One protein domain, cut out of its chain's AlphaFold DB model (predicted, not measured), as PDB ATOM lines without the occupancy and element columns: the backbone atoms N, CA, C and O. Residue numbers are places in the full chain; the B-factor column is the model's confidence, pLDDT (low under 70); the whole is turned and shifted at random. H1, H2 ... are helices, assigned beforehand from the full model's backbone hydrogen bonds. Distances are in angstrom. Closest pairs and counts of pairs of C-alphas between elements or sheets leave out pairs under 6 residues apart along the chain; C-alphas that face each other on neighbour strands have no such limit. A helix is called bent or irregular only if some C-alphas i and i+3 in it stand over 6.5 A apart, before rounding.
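AT A GLANCE: This is residues 181 to 212, 436 to 483 and 498 to 556 of the 809 residues of the protein "TTF-type domain-containing protein" of Acyrthosiphon pisum (UniProt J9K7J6). A long bent helix, H3, is the spine of a flat, all-helix assembly; H2, H4, H5 and H6 pack on it, and H1 crosses H6. The printed part has 139 residues and six named helices, H1 to H6 in order. It is only just compact, close to loose: radius of gyration of the C-alphas 17.3 A, spans 59 by 45 by 23 A.

IN THESE COORDINATES: H3, residues 436 to 467, begins at (-35.343, 17.473, -25.443). Assigned as one helix by its hydrogen bonds, it is bent: C-alphas 453 and 456 are 6.8 A apart. Its arms are H3a, to 453, and H3b, from 456. H6, 532 to 556, 36.2 A long, ends at (-0.921, 20.766, -0.543). H1 is 184 to 192, H2 198 to 201, H4 500 to 510, H5 514 to 522.

HOW THE PARTS SIT: H3a touches H5, closest C-alphas Lys 453 and Leu 516, 5.7 A. H3b touches H4, closest C-alphas Thr 460 and Phe 501, 6.7 A. In H1, H3a, H3b, H4, H5 and H6 every O i to N i+4 pair is within hydrogen-bond range; H2, with 4 residues, is too short for such a pair.

THE WHOLE: Cuts of 213 to 435 and 484 to 497 leave C-alpha gaps of 16.4 A and 13.1 A; 34 residues have pLDDT under 70.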
ATOM      1  N   GLU A 181      -1.275  30.493 -15.263       83.19
ATOM      2  CA  GLU A 181      -2.191  30.415 -16.393       83.19
ATOM      3  C   GLU A 181      -3.645  30.542 -15.930       83.19
ATOM      4  O   GLU A 181      -4.081  29.909 -14.965       83.19
ATOM      5  N   ILE A 182      -4.382  31.407 -16.625       86.38
ATOM      6  CA  ILE A 182      -5.801  31.679 -16.408       86.38
ATOM      7  C   ILE A 182      -6.432  31.722 -17.790       86.38
ATOM      8  O   ILE A 182      -6.053  32.567 -18.612       86.38
ATOM      9  N   THR A 183      -7.376  30.829 -18.062       87.88
ATOM     10  CA  THR A 183      -8.051  30.815 -19.364       87.88
ATOM     11  C   THR A 183      -9.256  31.768 -19.348       87.88
ATOM     12  O   THR A 183      -9.907  31.946 -18.312       87.88
ATOM     13  N   PRO A 184      -9.597  32.424 -20.474       85.56
ATOM     14  CA  PRO A 184     -10.868  33.139 -20.607       85.56
ATOM     15  C   PRO A 184     -12.087  32.266 -20.275       85.56
ATOM     16  O   PRO A 184     -13.092  32.775 -19.784       85.56
ATOM     17  N   GLU A 185     -11.978  30.962 -20.511       85.44
ATOM     18  CA  GLU A 185     -12.970  29.930 -20.237       85.44
ATOM     19  C   GLU A 185     -13.182  29.728 -18.722       85.44
ATOM     20  O   GLU A 185     -14.320  29.837 -18.267       85.44
ATOM     21  N   GLU A 186     -12.118  29.574 -17.921       86.56
ATOM     22  CA  GLU A 186     -12.199  29.544 -16.444       86.56
ATOM     23  C   GLU A 186     -12.912  30.793 -15.892       86.56
ATOM     24  O   GLU A 186     -13.753  30.717 -14.992       86.56
ATOM     25  N   ILE A 187     -12.607  31.966 -16.460       87.00
ATOM     26  CA  ILE A 187     -13.214  33.244 -16.062       87.00
ATOM     27  C   ILE A 187     -14.704  33.282 -16.417       87.00
ATOM     28  O   ILE A 187     -15.508  33.746 -15.604       87.00
ATOM     29  N   LEU A 188     -15.088  32.798 -17.603       85.25
ATOM     30  CA  LEU A 188     -16.491  32.688 -18.013       85.25
ATOM     31  C   LEU A 188     -17.271  31.761 -17.072       85.25
ATOM     32  O   LEU A 188     -18.398  32.094 -16.706       85.25
ATOM     33  N   ASP A 189     -16.660  30.672 -16.611       83.88
ATOM     34  CA  ASP A 189     -17.286  29.701 -15.712       83.88
ATOM     35  C   ASP A 189     -17.462  30.261 -14.287       83.88
ATOM     36  O   ASP A 189     -18.559  30.184 -13.724       83.88
ATOM     37  N   GLU A 190     -16.462  30.957 -13.729       84.12
ATOM     38  CA  GLU A 190     -16.632  31.717 -12.477       84.12
ATOM     39  C   GLU A 190     -17.657  32.860 -12.606       84.12
ATOM     40  O   GLU A 190     -18.365  33.199 -11.652       84.12
ATOM     41  N   MET A 191     -17.765  33.486 -13.783       81.88
ATOM     42  CA  MET A 191     -18.802  34.488 -14.052       81.88
ATOM     43  C   MET A 191     -20.198  33.865 -14.189       81.88
ATOM     44  O   MET A 191     -21.178  34.522 -13.822       81.88
ATOM     45  N   ALA A 192     -20.300  32.621 -14.671       76.38
ATOM     46  CA  ALA A 192     -21.554  31.891 -14.845       76.38
ATOM     47  C   ALA A 192     -22.204  31.497 -13.510       76.38
ATOM     48  O   ALA A 192     -23.428  31.547 -13.405       76.38
ATOM     49  N   LYS A 193     -21.410  31.215 -12.462       76.25
ATOM     50  CA  LYS A 193     -21.905  30.922 -11.095       76.25
ATOM     51  C   LYS A 193     -22.804  32.021 -10.504       76.25
ATOM     52  O   LYS A 193     -23.551  31.776  -9.559       76.25
ATOM     53  N   LYS A 194     -22.746  33.254 -11.026       74.25
ATOM     54  CA  LYS A 194     -23.565  34.384 -10.556       74.25
ATOM     55  C   LYS A 194     -24.990  34.270 -11.135       74.25
ATOM     56  O   LYS A 194     -25.147  34.256 -12.356       74.25
ATOM     57  N   PRO A 195     -26.066  34.310 -10.317       58.88
ATOM     58  CA  PRO A 195     -27.426  33.907 -10.720       58.88
ATOM     59  C   PRO A 195     -28.106  34.769 -11.800       58.88
ATOM     60  O   PRO A 195     -29.206  34.447 -12.231       58.88
ATOM     61  N   ARG A 196     -27.475  35.861 -12.249       63.47
ATOM     62  CA  ARG A 196     -27.928  36.686 -13.387       63.47
ATOM     63  C   ARG A 196     -27.297  36.284 -14.731       63.47
ATOM     64  O   ARG A 196     -27.567  36.943 -15.728       63.47
ATOM     65  N   LYS A 197     -26.407  35.284 -14.747       62.03
ATOM     66  CA  LYS A 197     -25.609  34.882 -15.922       62.03
ATOM     67  C   LYS A 197     -25.671  33.386 -16.247       62.03
ATOM     68  O   LYS A 197     -25.186  33.012 -17.308       62.03
ATOM     69  N   ILE A 198     -26.299  32.565 -15.398       52.69
ATOM     70  CA  ILE A 198     -26.418  31.108 -15.589       52.69
ATOM     71  C   ILE A 198     -27.011  30.788 -16.972       52.69
ATOM     72  O   ILE A 198     -26.343  30.153 -17.775       52.69
ATOM     73  N   ASP A 199     -28.195  31.306 -17.312       50.09
ATOM     74  CA  ASP A 199     -28.839  31.023 -18.608       50.09
ATOM     75  C   ASP A 199     -28.091  31.555 -19.846       50.09
ATOM     76  O   ASP A 199     -28.376  31.112 -20.953       50.09
ATOM     77  N   LEU A 200     -27.135  32.476 -19.674       57.56
ATOM     78  CA  LEU A 200     -26.347  33.070 -20.763       57.56
ATOM     79  C   LEU A 200     -24.991  32.384 -20.979       57.56
ATOM     80  O   LEU A 200     -24.393  32.547 -22.042       57.56
ATOM     81  N   LEU A 201     -24.480  31.670 -19.969       54.12
ATOM     82  CA  LEU A 201     -23.126  31.105 -19.949       54.12
ATOM     83  C   LEU A 201     -23.077  29.612 -19.587       54.12
ATOM     84  O   LEU A 201     -22.017  29.005 -19.691       54.12
ATOM     85  N   TYR A 202     -24.179  28.988 -19.170       51.81
ATOM     86  CA  TYR A 202     -24.177  27.634 -18.612       51.81
ATOM     87  C   TYR A 202     -25.116  26.690 -19.368       51.81
ATOM     88  O   TYR A 202     -26.241  27.050 -19.718       51.81
ATOM     89  N   ILE A 203     -24.667  25.453 -19.590       50.81
ATOM     90  CA  ILE A 203     -25.481  24.405 -20.207       50.81
ATOM     91  C   ILE A 203     -26.298  23.737 -19.096       50.81
ATOM     92  O   ILE A 203     -25.827  22.827 -18.422       50.81
ATOM     93  N   ILE A 204     -27.531  24.199 -18.891       49.91
ATOM     94  CA  ILE A 204     -28.511  23.449 -18.098       49.91
ATOM     95  C   ILE A 204     -29.096  22.372 -19.012       49.91
ATOM     96  O   ILE A 204     -29.954  22.685 -19.837       49.91
ATOM     97  N   LEU A 205     -28.640  21.126 -18.861       43.75
ATOM     98  CA  LEU A 205     -29.295  19.976 -19.482       43.75
ATOM     99  C   LEU A 205     -30.595  19.679 -18.731       43.75
ATOM    100  O   LEU A 205     -30.572  19.317 -17.554       43.75
ATOM    101  N   ILE A 206     -31.733  19.840 -19.403       44.19
ATOM    102  CA  ILE A 206     -33.030  19.473 -18.831       44.19
ATOM    103  C   ILE A 206     -33.268  17.988 -19.110       44.19
ATOM    104  O   ILE A 206     -33.453  17.594 -20.260       44.19
ATOM    105  N   TYR A 207     -33.272  17.179 -18.048       36.22
ATOM    106  CA  TYR A 207     -33.689  15.777 -18.074       36.22
ATOM    107  C   TYR A 207     -35.047  15.624 -17.384       36.22
ATOM    108  O   TYR A 207     -35.168  15.826 -16.174       36.22
ATOM    109  N   TYR A 208     -36.066  15.226 -18.142       37.81
ATOM    110  CA  TYR A 208     -37.361  14.832 -17.591       37.81
ATOM    111  C   TYR A 208     -37.330  13.355 -17.177       37.81
ATOM    112  O   TYR A 208     -37.493  12.461 -18.002       37.81
ATOM    113  N   SER A 209     -37.134  13.096 -15.881       31.17
ATOM    114  CA  SER A 209     -37.388  11.777 -15.288       31.17
ATOM    115  C   SER A 209     -38.865  11.672 -14.876       31.17
ATOM    116  O   SER A 209     -39.363  12.594 -14.222       31.17
ATOM    117  N   PRO A 210     -39.578  10.571 -15.192       33.59
ATOM    118  CA  PRO A 210     -41.019  10.455 -14.947       33.59
ATOM    119  C   PRO A 210     -41.428  10.432 -13.463       33.59
ATOM    120  O   PRO A 210     -42.615  10.547 -13.173       33.59
ATOM    121  N   PHE A 211     -40.478  10.318 -12.524       31.95
ATOM    122  CA  PHE A 211     -40.769  10.211 -11.084       31.95
ATOM    123  C   PHE A 211     -40.303  11.396 -10.221       31.95
ATOM    124  O   PHE A 211     -40.704  11.477  -9.061       31.95
ATOM    125  N   SER A 212     -39.480  12.324 -10.730       28.09
ATOM    126  CA  SER A 212     -39.112  13.566 -10.016       28.09
ATOM    127  C   SER A 212     -38.359  14.569 -10.890       28.09
ATOM    128  O   SER A 212     -37.533  14.197 -11.721       28.09
ATOM    129  N   ASP A 436     -36.165  17.043 -26.584       57.59
ATOM    130  CA  ASP A 436     -35.343  17.473 -25.443       57.59
ATOM    131  C   ASP A 436     -33.859  17.599 -25.817       57.59
ATOM    132  O   ASP A 436     -33.179  18.533 -25.395       57.59
ATOM    133  N   LEU A 437     -33.348  16.682 -26.644       68.19
ATOM    134  CA  LEU A 437     -31.970  16.728 -27.133       68.19
ATOM    135  C   LEU A 437     -31.779  17.887 -28.121       68.19
ATOM    136  O   LEU A 437     -30.822  18.636 -27.966       68.19
ATOM    137  N   GLN A 438     -32.721  18.113 -29.044       70.62
ATOM    138  CA  GLN A 438     -32.687  19.260 -29.966       70.62
ATOM    139  C   GLN A 438     -32.699  20.607 -29.215       70.62
ATOM    140  O   GLN A 438     -31.950  21.520 -29.561       70.62
ATOM    141  N   LEU A 439     -33.509  20.735 -28.156       70.25
ATOM    142  CA  LEU A 439     -33.556  21.935 -27.310       70.25
ATOM    143  C   LEU A 439     -32.259  22.125 -26.508       70.25
ATOM    144  O   LEU A 439     -31.744  23.244 -26.423       70.25
ATOM    145  N   ASN A 440     -31.699  21.043 -25.957       71.25
ATOM    146  CA  ASN A 440     -30.411  21.072 -25.261       71.25
ATOM    147  C   ASN A 440     -29.249  21.423 -26.220       71.25
ATOM    148  O   ASN A 440     -28.375  22.210 -25.853       71.25
ATOM    149  N   GLU A 441     -29.251  20.920 -27.459       73.81
ATOM    150  CA  GLU A 441     -28.281  21.269 -28.510       73.81
ATOM    151  C   GLU A 441     -28.403  22.734 -28.949       73.81
ATOM    152  O   GLU A 441     -27.393  23.439 -29.027       73.81
ATOM    153  N   ALA A 442     -29.627  23.228 -29.164       73.62
ATOM    154  CA  ALA A 442     -29.880  24.626 -29.503       73.62
ATOM    155  C   ALA A 442     -29.384  25.577 -28.398       73.62
ATOM    156  O   ALA A 442     -28.628  26.509 -28.685       73.62
ATOM    157  N   LYS A 443     -29.712  25.301 -27.125       73.69
ATOM    158  CA  LYS A 443     -29.235  26.109 -25.987       73.69
ATOM    159  C   LYS A 443     -27.717  25.997 -25.796       73.69
ATOM    160  O   LYS A 443     -27.064  26.997 -25.499       73.69
ATOM    161  N   LYS A 444     -27.119  24.820 -26.030       76.44
ATOM    162  CA  LYS A 444     -25.655  24.635 -26.048       76.44
ATOM    163  C   LYS A 444     -24.991  25.502 -27.123       76.44
ATOM    164  O   LYS A 444     -23.977  26.137 -26.835       76.44
ATOM    165  N   LYS A 445     -25.565  25.575 -28.329       79.19
ATOM    166  CA  LYS A 445     -25.069  26.430 -29.418       79.19
ATOM    167  C   LYS A 445     -25.163  27.919 -29.060       79.19
ATOM    168  O   LYS A 445     -24.161  28.621 -29.172       79.19
ATOM    169  N   GLU A 446     -26.307  28.373 -28.549       78.94
ATOM    170  CA  GLU A 446     -26.509  29.764 -28.109       78.94
ATOM    171  C   GLU A 446     -25.489  30.180 -27.030       78.94
ATOM    172  O   GLU A 446     -24.852  31.231 -27.127       78.94
ATOM    173  N   VAL A 447     -25.268  29.325 -26.026       78.31
ATOM    174  CA  VAL A 447     -24.288  29.554 -24.952       78.31
ATOM    175  C   VAL A 447     -22.848  29.621 -25.485       78.31
ATOM    176  O   VAL A 447     -22.055  30.430 -24.998       78.31
ATOM    177  N   LEU A 448     -22.491  28.819 -26.494       81.44
ATOM    178  CA  LEU A 448     -21.174  28.884 -27.142       81.44
ATOM    179  C   LEU A 448     -20.992  30.185 -27.942       81.44
ATOM    180  O   LEU A 448     -19.951  30.834 -27.828       81.44
ATOM    181  N   GLU A 449     -22.008  30.611 -28.693       82.12
ATOM    182  CA  GLU A 449     -21.998  31.894 -29.409       82.12
ATOM    183  C   GLU A 449     -21.925  33.088 -28.445       82.12
ATOM    184  O   GLU A 449     -21.203  34.052 -28.700       82.12
ATOM    185  N   ASN A 450     -22.609  33.028 -27.300       81.62
ATOM    186  CA  ASN A 450     -22.549  34.077 -26.281       81.62
ATOM    187  C   ASN A 450     -21.209  34.102 -25.523       81.62
ATOM    188  O   ASN A 450     -20.708  35.190 -25.231       81.62
ATOM    189  N   ARG A 451     -20.566  32.946 -25.280       84.81
ATOM    190  CA  ARG A 451     -19.176  32.894 -24.780       84.81
ATOM    191  C   ARG A 451     -18.200  33.571 -25.752       84.81
ATOM    192  O   ARG A 451     -17.411  34.408 -25.306       84.81
ATOM    193  N   LYS A 452     -18.278  33.276 -27.061       84.88
ATOM    194  CA  LYS A 452     -17.403  33.879 -28.092       84.88
ATOM    195  C   LYS A 452     -17.408  35.409 -28.042       84.88
ATOM    196  O   LYS A 452     -16.344  36.008 -27.952       84.88
ATOM    197  N   LYS A 453     -18.591  36.032 -27.994       83.62
ATOM    198  CA  LYS A 453     -18.771  37.500 -27.963       83.62
ATOM    199  C   LYS A 453     -18.095  38.188 -26.761       83.62
ATOM    200  O   LYS A 453     -17.695  39.345 -26.844       83.62
ATOM    201  N   ILE A 454     -17.967  37.488 -25.628       86.12
ATOM    202  CA  ILE A 454     -17.424  38.032 -24.367       86.12
ATOM    203  C   ILE A 454     -15.911  37.754 -24.228       86.12
ATOM    204  O   ILE A 454     -15.194  38.488 -23.543       86.12
ATOM    205  N   LEU A 455     -15.395  36.729 -24.905       88.44
ATOM    206  CA  LEU A 455     -14.001  36.292 -24.816       88.44
ATOM    207  C   LEU A 455     -12.962  37.363 -25.249       88.44
ATOM    208  O   LEU A 455     -11.976  37.532 -24.523       88.44
ATOM    209  N   PRO A 456     -13.165  38.164 -26.319       89.31
ATOM    210  CA  PRO A 456     -12.347  39.345 -26.628       89.31
ATOM    211  C   PRO A 456     -12.264  40.370 -25.488       89.31
ATOM    212  O   PRO A 456     -11.191  40.911 -25.198       89.31
ATOM    213  N   ILE A 457     -13.384  40.606 -24.798       89.69
ATOM    214  CA  ILE A 457     -13.477  41.555 -23.681       89.69
ATOM    215  C   ILE A 457     -12.660  41.046 -22.486       89.69
ATOM    216  O   ILE A 457     -11.871  41.801 -21.915       89.69
ATOM    217  N   ILE A 458     -12.775  39.756 -22.151       90.81
ATOM    218  CA  ILE A 458     -11.996  39.128 -21.072       90.81
ATOM    219  C   ILE A 458     -10.495  39.145 -21.391       90.81
ATOM    220  O   ILE A 458      -9.709  39.572 -20.545       90.81
ATOM    221  N   LYS A 459     -10.089  38.777 -22.616       90.88
ATOM    222  CA  LYS A 459      -8.679  38.854 -23.053       90.88
ATOM    223  C   LYS A 459      -8.114  40.278 -22.930       90.88
ATOM    224  O   LYS A 459      -6.971  40.446 -22.513       90.88
ATOM    225  N   THR A 460      -8.924  41.301 -23.208       90.94
ATOM    226  CA  THR A 460      -8.523  42.714 -23.076       90.94
ATOM    227  C   THR A 460      -8.373  43.150 -21.610       90.94
ATOM    228  O   THR A 460      -7.416  43.849 -21.272       90.94
ATOM    229  N   VAL A 461      -9.256  42.696 -20.707       90.38
ATOM    230  CA  VAL A 461      -9.112  42.929 -19.252       90.38
ATOM    231  C   VAL A 461      -7.879  42.215 -18.689       90.38
ATOM    232  O   VAL A 461      -7.125  42.829 -17.932       90.38
ATOM    233  N   LEU A 462      -7.635  40.959 -19.086       89.94
ATOM    234  CA  LEU A 462      -6.452  40.186 -18.689       89.94
ATOM    235  C   LEU A 462      -5.146  40.862 -19.119       89.94
ATOM    236  O   LEU A 462      -4.231  40.973 -18.306       89.94
ATOM    237  N   LEU A 463      -5.072  41.347 -20.365       89.31
ATOM    238  CA  LEU A 463      -3.915  42.087 -20.876       89.31
ATOM    239  C   LEU A 463      -3.634  43.336 -20.028       89.31
ATOM    240  O   LEU A 463      -2.500  43.542 -19.596       89.31
ATOM    241  N   CYS A 464      -4.671  44.133 -19.740       87.88
ATOM    242  CA  CYS A 464      -4.525  45.326 -18.909       87.88
ATOM    243  C   CYS A 464      -4.051  44.981 -17.489       87.88
ATOM    244  O   CYS A 464      -3.114  45.602 -16.994       87.88
ATOM    245  N   GLY A 465      -4.659  43.972 -16.853       85.69
ATOM    246  CA  GLY A 465      -4.301  43.536 -15.500       85.69
ATOM    247  C   GLY A 465      -2.868  43.008 -15.405       85.69
ATOM    248  O   GLY A 465      -2.087  43.510 -14.599       85.69
ATOM    249  N   ARG A 466      -2.489  42.057 -16.271       86.50
ATOM    250  CA  ARG A 466      -1.141  41.460 -16.279       86.50
ATOM    251  C   ARG A 466      -0.037  42.478 -16.555       86.50
ATOM    252  O   ARG A 466       1.040  42.354 -15.983       86.50
ATOM    253  N   GLN A 467      -0.289  43.492 -17.388       85.56
ATOM    254  CA  GLN A 467       0.695  44.541 -17.690       85.56
ATOM    255  C   GLN A 467       0.612  45.775 -16.771       85.56
ATOM    256  O   GLN A 467       1.395  46.705 -16.941       85.56
ATOM    257  N   GLY A 468      -0.307  45.808 -15.797       80.81
ATOM    258  CA  GLY A 468      -0.494  46.962 -14.906       80.81
ATOM    259  C   GLY A 468      -1.060  48.216 -15.595       80.81
ATOM    260  O   GLY A 468      -0.961  49.318 -15.056       80.81
ATOM    261  N   LEU A 469      -1.654  48.072 -16.784       83.56
ATOM    262  CA  LEU A 469      -2.220  49.185 -17.545       83.56
ATOM    263  C   LEU A 469      -3.545  49.638 -16.921       83.56
ATOM    264  O   LEU A 469      -4.464  48.844 -16.705       83.56
ATOM    265  N   ALA A 470      -3.683  50.943 -16.687       82.12
ATOM    266  CA  ALA A 470      -4.930  51.521 -16.198       82.12
ATOM    267  C   ALA A 470      -6.061  51.296 -17.217       82.12
ATOM    268  O   ALA A 470      -6.016  51.836 -18.318       82.12
ATOM    269  N   LEU A 471      -7.092  50.522 -16.856       80.00
ATOM    270  CA  LEU A 471      -8.192  50.202 -17.780       80.00
ATOM    271  C   LEU A 471      -8.960  51.452 -18.257       80.00
ATOM    272  O   LEU A 471      -9.474  51.458 -19.370       80.00
ATOM    273  N   ARG A 472      -9.058  52.495 -17.422       75.69
ATOM    274  CA  ARG A 472      -9.929  53.666 -17.631       75.69
ATOM    275  C   ARG A 472      -9.106  54.940 -17.770       75.69
ATOM    276  O   ARG A 472      -8.124  55.103 -17.048       75.69
ATOM    277  N   GLY A 473      -9.536  55.828 -18.663       65.81
ATOM    278  CA  GLY A 473      -9.013  57.187 -18.794       65.81
ATOM    279  C   GLY A 473      -9.737  58.167 -17.868       65.81
ATOM    280  O   GLY A 473     -10.476  57.762 -16.969       65.81
ATOM    281  N   HIS A 474      -9.568  59.467 -18.124       57.19
ATOM    282  CA  HIS A 474     -10.348  60.516 -17.452       57.19
ATOM    283  C   HIS A 474     -11.838  60.483 -17.835       57.19
ATOM    284  O   HIS A 474     -12.677  60.918 -17.052       57.19
ATOM    285  N   PHE A 475     -12.168  59.918 -19.001       55.28
ATOM    286  CA  PHE A 475     -13.533  59.725 -19.480       55.28
ATOM    287  C   PHE A 475     -13.718  58.246 -19.862       55.28
ATOM    288  O   PHE A 475     -13.074  57.767 -20.783       55.28
ATOM    289  N   ASP A 476     -14.591  57.507 -19.167       55.84
ATOM    290  CA  ASP A 476     -14.969  56.111 -19.509       55.84
ATOM    291  C   ASP A 476     -16.361  56.077 -20.185       55.84
ATOM    292  O   ASP A 476     -17.177  55.164 -20.017       55.84
ATOM    293  N   HIS A 477     -16.695  57.170 -20.874       55.19
ATOM    294  CA  HIS A 477     -18.010  57.486 -21.430       55.19
ATOM    295  C   HIS A 477     -17.813  58.044 -22.845       55.19
ATOM    296  O   HIS A 477     -16.949  58.888 -23.060       55.19
ATOM    297  N   GLY A 478     -18.596  57.552 -23.802       55.47
ATOM    298  CA  GLY A 478     -18.411  57.798 -25.234       55.47
ATOM    299  C   GLY A 478     -19.330  56.895 -26.058       55.47
ATOM    300  O   GLY A 478     -20.020  56.045 -25.480       55.47
ATOM    301  N   LEU A 479     -19.368  57.086 -27.382       52.22
ATOM    302  CA  LEU A 479     -20.366  56.482 -28.278       52.22
ATOM    303  C   LEU A 479     -20.427  54.940 -28.210       52.22
ATOM    304  O   LEU A 479     -19.497  54.270 -27.762       52.22
ATOM    305  N   LYS A 480     -21.566  54.385 -28.654       50.72
ATOM    306  CA  LYS A 480     -21.791  52.931 -28.781       50.72
ATOM    307  C   LYS A 480     -20.903  52.307 -29.858       50.72
ATOM    308  O   LYS A 480     -20.297  51.269 -29.620       50.72
ATOM    309  N   SER A 481     -20.888  52.926 -31.036       50.38
ATOM    310  CA  SER A 481     -20.040  52.535 -32.153       50.38
ATOM    311  C   SER A 481     -18.593  52.837 -31.785       50.38
ATOM    312  O   SER A 481     -18.233  53.997 -31.580       50.38
ATOM    313  N   LEU A 482     -17.765  51.796 -31.700       53.41
ATOM    314  CA  LEU A 482     -16.317  51.970 -31.593       53.41
ATOM    315  C   LEU A 482     -15.709  52.466 -32.919       53.41
ATOM    316  O   LEU A 482     -14.651  53.085 -32.889       53.41
ATOM    317  N   GLN A 483     -16.416  52.288 -34.041       46.12
ATOM    318  CA  GLN A 483     -16.090  52.875 -35.341       46.12
ATOM    319  C   GLN A 483     -15.946  54.405 -35.267       46.12
ATOM    320  O   GLN A 483     -16.844  55.115 -34.801       46.12
ATOM    321  N   GLU A 498     -10.873  57.805 -24.203       69.12
ATOM    322  CA  GLU A 498     -11.828  56.828 -23.655       69.12
ATOM    323  C   GLU A 498     -11.189  55.763 -22.729       69.12
ATOM    324  O   GLU A 498     -11.880  54.887 -22.205       69.12
ATOM    325  N   GLY A 499      -9.870  55.815 -22.517       78.44
ATOM    326  CA  GLY A 499      -9.125  54.868 -21.696       78.44
ATOM    327  C   GLY A 499      -8.653  53.626 -22.445       78.44
ATOM    328  O   GLY A 499      -9.273  53.161 -23.403       78.44
ATOM    329  N   ASN A 500      -7.552  53.053 -21.953       85.00
ATOM    330  CA  ASN A 500      -6.840  51.957 -22.617       85.00
ATOM    331  C   ASN A 500      -7.747  50.766 -22.954       85.00
ATOM    332  O   ASN A 500      -7.609  50.191 -24.026       85.00
ATOM    333  N   PHE A 501      -8.706  50.413 -22.090       87.00
ATOM    334  CA  PHE A 501      -9.628  49.306 -22.348       87.00
ATOM    335  C   PHE A 501     -10.501  49.539 -23.595       87.00
ATOM    336  O   PHE A 501     -10.628  48.633 -24.417       87.00
ATOM    337  N   ARG A 502     -11.068  50.741 -23.780       84.75
ATOM    338  CA  ARG A 502     -11.911  51.054 -24.952       84.75
ATOM    339  C   ARG A 502     -11.074  51.205 -26.224       84.75
ATOM    340  O   ARG A 502     -11.470  50.692 -27.268       84.75
ATOM    341  N   THR A 503      -9.890  51.811 -26.126       85.25
ATOM    342  CA  THR A 503      -8.934  51.917 -27.244       85.25
ATOM    343  C   THR A 503      -8.407  50.549 -27.694       85.25
ATOM    344  O   THR A 503      -8.287  50.305 -28.889       85.25
ATOM    345  N   LEU A 504      -8.158  49.616 -26.769       88.81
ATOM    346  CA  LEU A 504      -7.761  48.247 -27.116       88.81
ATOM    347  C   LEU A 504      -8.905  47.456 -27.769       88.81
ATOM    348  O   LEU A 504      -8.638  46.657 -28.661       88.81
ATOM    349  N   LEU A 505     -10.169  47.682 -27.387       88.75
ATOM    350  CA  LEU A 505     -11.310  47.076 -28.090       88.75
ATOM    351  C   LEU A 505     -11.494  47.641 -29.509       88.75
ATOM    352  O   LEU A 505     -11.828  46.867 -30.400       88.75
ATOM    353  N   LYS A 506     -11.226  48.939 -29.734       86.19
ATOM    354  CA  LYS A 506     -11.139  49.540 -31.082       86.19
ATOM    355  C   LYS A 506     -10.079  48.829 -31.922       86.19
ATOM    356  O   LYS A 506     -10.427  48.158 -32.883       86.19
ATOM    357  N   PHE A 507      -8.836  48.819 -31.438       88.12
ATOM    358  CA  PHE A 507      -7.705  48.172 -32.111       88.12
ATOM    359  C   PHE A 507      -7.946  46.689 -32.455       88.12
ATOM    360  O   PHE A 507      -7.453  46.203 -33.468       88.12
ATOM    361  N   ARG A 508      -8.724  45.951 -31.647       89.25
ATOM    362  CA  ARG A 508      -9.129  44.571 -31.979       89.25
ATOM    363  C   ARG A 508     -10.087  44.495 -33.170       89.25
ATOM    364  O   ARG A 508      -9.928  43.600 -33.993       89.25
ATOM    365  N   ILE A 509     -11.061  45.400 -33.259       87.88
ATOM    366  CA  ILE A 509     -11.986  45.489 -34.399       87.88
ATOM    367  C   ILE A 509     -11.214  45.904 -35.654       87.88
ATOM    368  O   ILE A 509     -11.326  45.232 -36.675       87.88
ATOM    369  N   ASP A 510     -10.351  46.916 -35.539       86.75
ATOM    370  CA  ASP A 510      -9.478  47.384 -36.625       86.75
ATOM    371  C   ASP A 510      -8.537  46.265 -37.134       86.75
ATOM    372  O   ASP A 510      -8.174  46.230 -38.308       86.75
ATOM    373  N   ALA A 511      -8.179  45.313 -36.262       87.94
ATOM    374  CA  ALA A 511      -7.404  44.109 -36.575       87.94
ATOM    375  C   ALA A 511      -8.248  42.881 -37.003       87.94
ATOM    376  O   ALA A 511      -7.695  41.787 -37.141       87.94
ATOM    377  N   GLY A 512      -9.563  43.028 -37.216       86.50
ATOM    378  CA  GLY A 512     -10.437  41.988 -37.780       86.50
ATOM    379  C   GLY A 512     -11.250  41.142 -36.786       86.50
ATOM    380  O   GLY A 512     -11.690  40.050 -37.141       86.50
ATOM    381  N   ASP A 513     -11.473  41.596 -35.547       86.62
ATOM    382  CA  ASP A 513     -12.325  40.903 -34.556       86.62
ATOM    383  C   ASP A 513     -13.833  41.077 -34.864       86.62
ATOM    384  O   ASP A 513     -14.574  41.773 -34.164       86.62
ATOM    385  N   CYS A 514     -14.297  40.452 -35.953       84.75
ATOM    386  CA  CYS A 514     -15.673  40.576 -36.451       84.75
ATOM    387  C   CYS A 514     -16.739  40.082 -35.455       84.75
ATOM    388  O   CYS A 514     -17.857  40.598 -35.456       84.75
ATOM    389  N   ASP A 515     -16.428  39.103 -34.595       82.38
ATOM    390  CA  ASP A 515     -17.345  38.639 -33.539       82.38
ATOM    391  C   ASP A 515     -17.578  39.748 -32.492       82.38
ATOM    392  O   ASP A 515     -18.715  39.970 -32.059       82.38
ATOM    393  N   LEU A 516     -16.524  40.489 -32.119       85.25
ATOM    394  CA  LEU A 516     -16.610  41.644 -31.220       85.25
ATOM    395  C   LEU A 516     -17.356  42.824 -31.860       85.25
ATOM    396  O   LEU A 516     -18.186  43.448 -31.194       85.25
ATOM    397  N   GLU A 517     -17.098  43.128 -33.135       85.19
ATOM    398  CA  GLU A 517     -17.795  44.209 -33.843       85.19
ATOM    399  C   GLU A 517     -19.299  43.930 -33.966       85.19
ATOM    400  O   GLU A 517     -20.124  44.756 -33.558       85.19
ATOM    401  N   ASN A 518     -19.667  42.740 -34.455       84.44
ATOM    402  CA  ASN A 518     -21.066  42.330 -34.576       84.44
ATOM    403  C   ASN A 518     -21.775  42.355 -33.216       84.44
ATOM    404  O   ASN A 518     -22.906  42.839 -33.118       84.44
ATOM    405  N   HIS A 519     -21.114  41.899 -32.146       85.25
ATOM    406  CA  HIS A 519     -21.644  41.988 -30.784       85.25
ATOM    407  C   HIS A 519     -21.908  43.435 -30.353       85.25
ATOM    408  O   HIS A 519     -23.012  43.745 -29.913       85.25
ATOM    409  N   LEU A 520     -20.944  44.348 -30.497       82.88
ATOM    410  CA  LEU A 520     -21.111  45.730 -30.030       82.88
ATOM    411  C   LEU A 520     -22.137  46.528 -30.850       82.88
ATOM    412  O   LEU A 520     -22.848  47.362 -30.279       82.88
ATOM    413  N   ASN A 521     -22.272  46.230 -32.145       81.69
ATOM    414  CA  ASN A 521     -23.273  46.845 -33.016       81.69
ATOM    415  C   ASN A 521     -24.694  46.304 -32.754       81.69
ATOM    416  O   ASN A 521     -25.649  47.083 -32.749       81.69
ATOM    417  N   THR A 522     -24.853  45.002 -32.476       80.38
ATOM    418  CA  THR A 522     -26.176  44.377 -32.248       80.38
ATOM    419  C   THR A 522     -26.652  44.400 -30.788       80.38
ATOM    420  O   THR A 522     -27.856  44.326 -30.532       80.38
ATOM    421  N   ALA A 523     -25.754  44.528 -29.805       76.06
ATOM    422  CA  ALA A 523     -26.113  44.404 -28.395       76.06
ATOM    423  C   ALA A 523     -27.018  45.536 -27.862       76.06
ATOM    424  O   ALA A 523     -26.827  46.745 -28.078       76.06
ATOM    425  N   SER A 524     -27.987  45.133 -27.035       72.31
ATOM    426  CA  SER A 524     -28.793  46.061 -26.238       72.31
ATOM    427  C   SER A 524     -27.916  46.837 -25.240       72.31
ATOM    428  O   SER A 524     -26.840  46.380 -24.850       72.31
ATOM    429  N   LYS A 525     -28.378  48.013 -24.780       66.50
ATOM    430  CA  LYS A 525     -27.609  48.903 -23.874       66.50
ATOM    431  C   LYS A 525     -27.056  48.197 -22.620       66.50
ATOM    432  O   LYS A 525     -26.033  48.626 -22.097       66.50
ATOM    433  N   ASN A 526     -27.707  47.125 -22.165       68.69
ATOM    434  CA  ASN A 526     -27.354  46.394 -20.947       68.69
ATOM    435  C   ASN A 526     -26.495  45.138 -21.207       68.69
ATOM    436  O   ASN A 526     -26.028  44.523 -20.250       68.69
ATOM    437  N   ALA A 527     -26.292  44.755 -22.473       73.44
ATOM    438  CA  ALA A 527     -25.685  43.488 -22.889       73.44
ATOM    439  C   ALA A 527     -24.341  43.652 -23.628       73.44
ATOM    440  O   ALA A 527     -23.852  42.701 -24.223       73.44
ATOM    441  N   THR A 528     -23.716  44.833 -23.596       78.50
ATOM    442  CA  THR A 528     -22.426  45.090 -24.270       78.50
ATOM    443  C   THR A 528     -21.203  44.545 -23.520       78.50
ATOM    444  O   THR A 528     -20.142  44.412 -24.114       78.50
ATOM    445  N   TYR A 529     -21.318  44.232 -22.222       81.12
ATOM    446  CA  TYR A 529     -20.240  43.751 -21.326       81.12
ATOM    447  C   TYR A 529     -19.008  44.673 -21.143       81.12
ATOM    448  O   TYR A 529     -18.172  44.392 -20.290       81.12
ATOM    449  N   ILE A 530     -18.923  45.824 -21.817       82.69
ATOM    450  CA  ILE A 530     -17.804  46.786 -21.690       82.69
ATOM    451  C   ILE A 530     -17.808  47.630 -20.395       82.69
ATOM    452  O   ILE A 530     -16.865  48.374 -20.130       82.69
ATOM    453  N   SER A 531     -18.874  47.575 -19.592       81.50
ATOM    454  CA  SER A 531     -19.110  48.565 -18.530       81.50
ATOM    455  C   SER A 531     -18.138  48.461 -17.337       81.50
ATOM    456  O   SER A 531     -17.682  47.363 -17.002       81.50
ATOM    457  N   PRO A 532     -17.903  49.567 -16.596       81.69
ATOM    458  CA  PRO A 532     -17.113  49.589 -15.359       81.69
ATOM    459  C   PRO A 532     -17.441  48.478 -14.352       81.69
ATOM    460  O   PRO A 532     -16.557  47.968 -13.659       81.69
ATOM    461  N   ARG A 533     -18.720  48.096 -14.278       84.00
ATOM    462  CA  ARG A 533     -19.210  47.015 -13.420       84.00
ATOM    463  C   ARG A 533     -18.734  45.650 -13.910       84.00
ATOM    464  O   ARG A 533     -18.250  44.864 -13.106       84.00
ATOM    465  N   VAL A 534     -18.845  45.375 -15.210       84.69
ATOM    466  CA  VAL A 534     -18.446  44.081 -15.780       84.69
ATOM    467  C   VAL A 534     -16.925  43.928 -15.796       84.69
ATOM    468  O   VAL A 534     -16.443  42.856 -15.447       84.69
ATOM    469  N   GLN A 535     -16.167  44.999 -16.066       86.81
ATOM    470  CA  GLN A 535     -14.709  45.020 -15.876       86.81
ATOM    471  C   GLN A 535     -14.326  44.564 -14.455       86.81
ATOM    472  O   GLN A 535     -13.474  43.696 -14.288       86.81
ATOM    473  N   ASN A 536     -14.978  45.119 -13.424       87.19
ATOM    474  CA  ASN A 536     -14.738  44.721 -12.036       87.19
ATOM    475  C   ASN A 536     -15.200  43.276 -11.762       87.19
ATOM    476  O   ASN A 536     -14.487  42.543 -11.090       87.19
ATOM    477  N   GLU A 537     -16.341  42.833 -12.306       87.19
ATOM    478  CA  GLU A 537     -16.800  41.442 -12.162       87.19
ATOM    479  C   GLU A 537     -15.826  40.424 -12.786       87.19
ATOM    480  O   GLU A 537     -15.665  39.350 -12.206       87.19
ATOM    481  N   ILE A 538     -15.171  40.762 -13.907       88.75
ATOM    482  CA  ILE A 538     -14.100  39.964 -14.536       88.75
ATOM    483  C   ILE A 538     -12.861  39.935 -13.630       88.75
ATOM    484  O   ILE A 538     -12.344  38.856 -13.351       88.75
ATOM    485  N   ILE A 539     -12.416  41.092 -13.122       88.81
ATOM    486  CA  ILE A 539     -11.265  41.196 -12.204       88.81
ATOM    487  C   ILE A 539     -11.499  40.368 -10.928       88.81
ATOM    488  O   ILE A 539     -10.597  39.656 -10.497       88.81
ATOM    489  N   SER A 540     -12.708  40.387 -10.353       89.00
ATOM    490  CA  SER A 540     -13.058  39.536  -9.206       89.00
ATOM    491  C   SER A 540     -13.090  38.043  -9.553       89.00
ATOM    492  O   SER A 540     -12.707  37.225  -8.727       89.00
ATOM    493  N   SER A 541     -13.517  37.658 -10.758       89.81
ATOM    494  CA  SER A 541     -13.425  36.256 -11.189       89.81
ATOM    495  C   SER A 541     -11.963  35.819 -11.380       89.81
ATOM    496  O   SER A 541     -11.598  34.747 -10.913       89.81
ATOM    497  N   CYS A 542     -11.098  36.675 -11.939       90.06
ATOM    498  CA  CYS A 542      -9.650  36.423 -12.014       90.06
ATOM    499  C   CYS A 542      -9.022  36.276 -10.616       90.06
ATOM    500  O   CYS A 542      -8.267  35.337 -10.385       90.06
ATOM    501  N   ASN A 543      -9.377  37.168  -9.682       90.31
ATOM    502  CA  ASN A 543      -8.954  37.112  -8.279       90.31
ATOM    503  C   ASN A 543      -9.246  35.739  -7.669       90.31
ATOM    504  O   ASN A 543      -8.355  35.118  -7.107       90.31
ATOM    505  N   ASN A 544     -10.480  35.254  -7.823       89.75
ATOM    506  CA  ASN A 544     -10.915  33.989  -7.238       89.75
ATOM    507  C   ASN A 544     -10.208  32.771  -7.855       89.75
ATOM    508  O   ASN A 544      -9.909  31.831  -7.129       89.75
ATOM    509  N   ILE A 545      -9.908  32.789  -9.161       90.88
ATOM    510  CA  ILE A 545      -9.173  31.697  -9.828       90.88
ATOM    511  C   ILE A 545      -7.724  31.644  -9.342       90.88
ATOM    512  O   ILE A 545      -7.240  30.569  -8.992       90.88
ATOM    513  N   ILE A 546      -7.042  32.796  -9.288       91.62
ATOM    514  CA  ILE A 546      -5.663  32.877  -8.788       91.62
ATOM    515  C   ILE A 546      -5.626  32.466  -7.317       91.62
ATOM    516  O   ILE A 546      -4.864  31.578  -6.958       91.62
ATOM    517  N   LEU A 547      -6.486  33.061  -6.484       92.25
ATOM    518  CA  LEU A 547      -6.546  32.767  -5.054       92.25
ATOM    519  C   LEU A 547      -6.844  31.285  -4.806       92.25
ATOM    520  O   LEU A 547      -6.149  30.685  -4.000       92.25
ATOM    521  N   LYS A 548      -7.771  30.654  -5.546       92.12
ATOM    522  CA  LYS A 548      -7.983  29.203  -5.438       92.12
ATOM    523  C   LYS A 548      -6.721  28.415  -5.808       92.12
ATOM    524  O   LYS A 548      -6.311  27.567  -5.029       92.12
ATOM    525  N   LYS A 549      -6.078  28.713  -6.945       92.00
ATOM    526  CA  LYS A 549      -4.842  28.027  -7.377       92.00
ATOM    527  C   LYS A 549      -3.698  28.186  -6.355       92.00
ATOM    528  O   LYS A 549      -2.945  27.240  -6.155       92.00
ATOM    529  N   LEU A 550      -3.607  29.331  -5.672       92.31
ATOM    530  CA  LEU A 550      -2.665  29.560  -4.566       92.31
ATOM    531  C   LEU A 550      -3.061  28.800  -3.287       92.31
ATOM    532  O   LEU A 550      -2.204  28.194  -2.655       92.31
ATOM    533  N   VAL A 551      -4.342  28.787  -2.911       93.62
ATOM    534  CA  VAL A 551      -4.849  28.052  -1.737       93.62
ATOM    535  C   VAL A 551      -4.695  26.543  -1.908       93.62
ATOM    536  O   VAL A 551      -4.289  25.869  -0.966       93.62
ATOM    537  N   ASP A 552      -4.962  26.017  -3.105       92.75
ATOM    538  CA  ASP A 552      -4.721  24.613  -3.440       92.75
ATOM    539  C   ASP A 552      -3.217  24.279  -3.245       92.75
ATOM    540  O   ASP A 552      -2.890  23.269  -2.629       92.75
ATOM    541  N   GLN A 553      -2.292  25.163  -3.662       92.06
ATOM    542  CA  GLN A 553      -0.842  25.003  -3.435       92.06
ATOM    543  C   GLN A 553      -0.439  25.097  -1.948       92.06
ATOM    544  O   GLN A 553       0.349  24.276  -1.482       92.06
ATOM    545  N   ILE A 554      -1.002  26.043  -1.190       93.94
ATOM    546  CA  ILE A 554      -0.738  26.229   0.249       93.94
ATOM    547  C   ILE A 554      -1.248  25.037   1.074       93.94
ATOM    548  O   ILE A 554      -0.548  24.564   1.966       93.94
ATOM    549  N   ASN A 555      -2.446  24.526   0.773       93.81
ATOM    550  CA  ASN A 555      -2.999  23.351   1.450       93.81
ATOM    551  C   ASN A 555      -2.188  22.084   1.126       93.81
ATOM    552  O   ASN A 555      -1.897  21.320   2.041       93.81
ATOM    553  N   ASN A 556      -1.769  21.895  -0.132       92.25
ATOM    554  CA  ASN A 556      -0.921  20.766  -0.543       92.25
ATOM    555  C   ASN A 556       0.475  20.779   0.107       92.25
ATOM    556  O   ASN A 556       1.121  19.738   0.173       92.25
TER     557      ASN A 556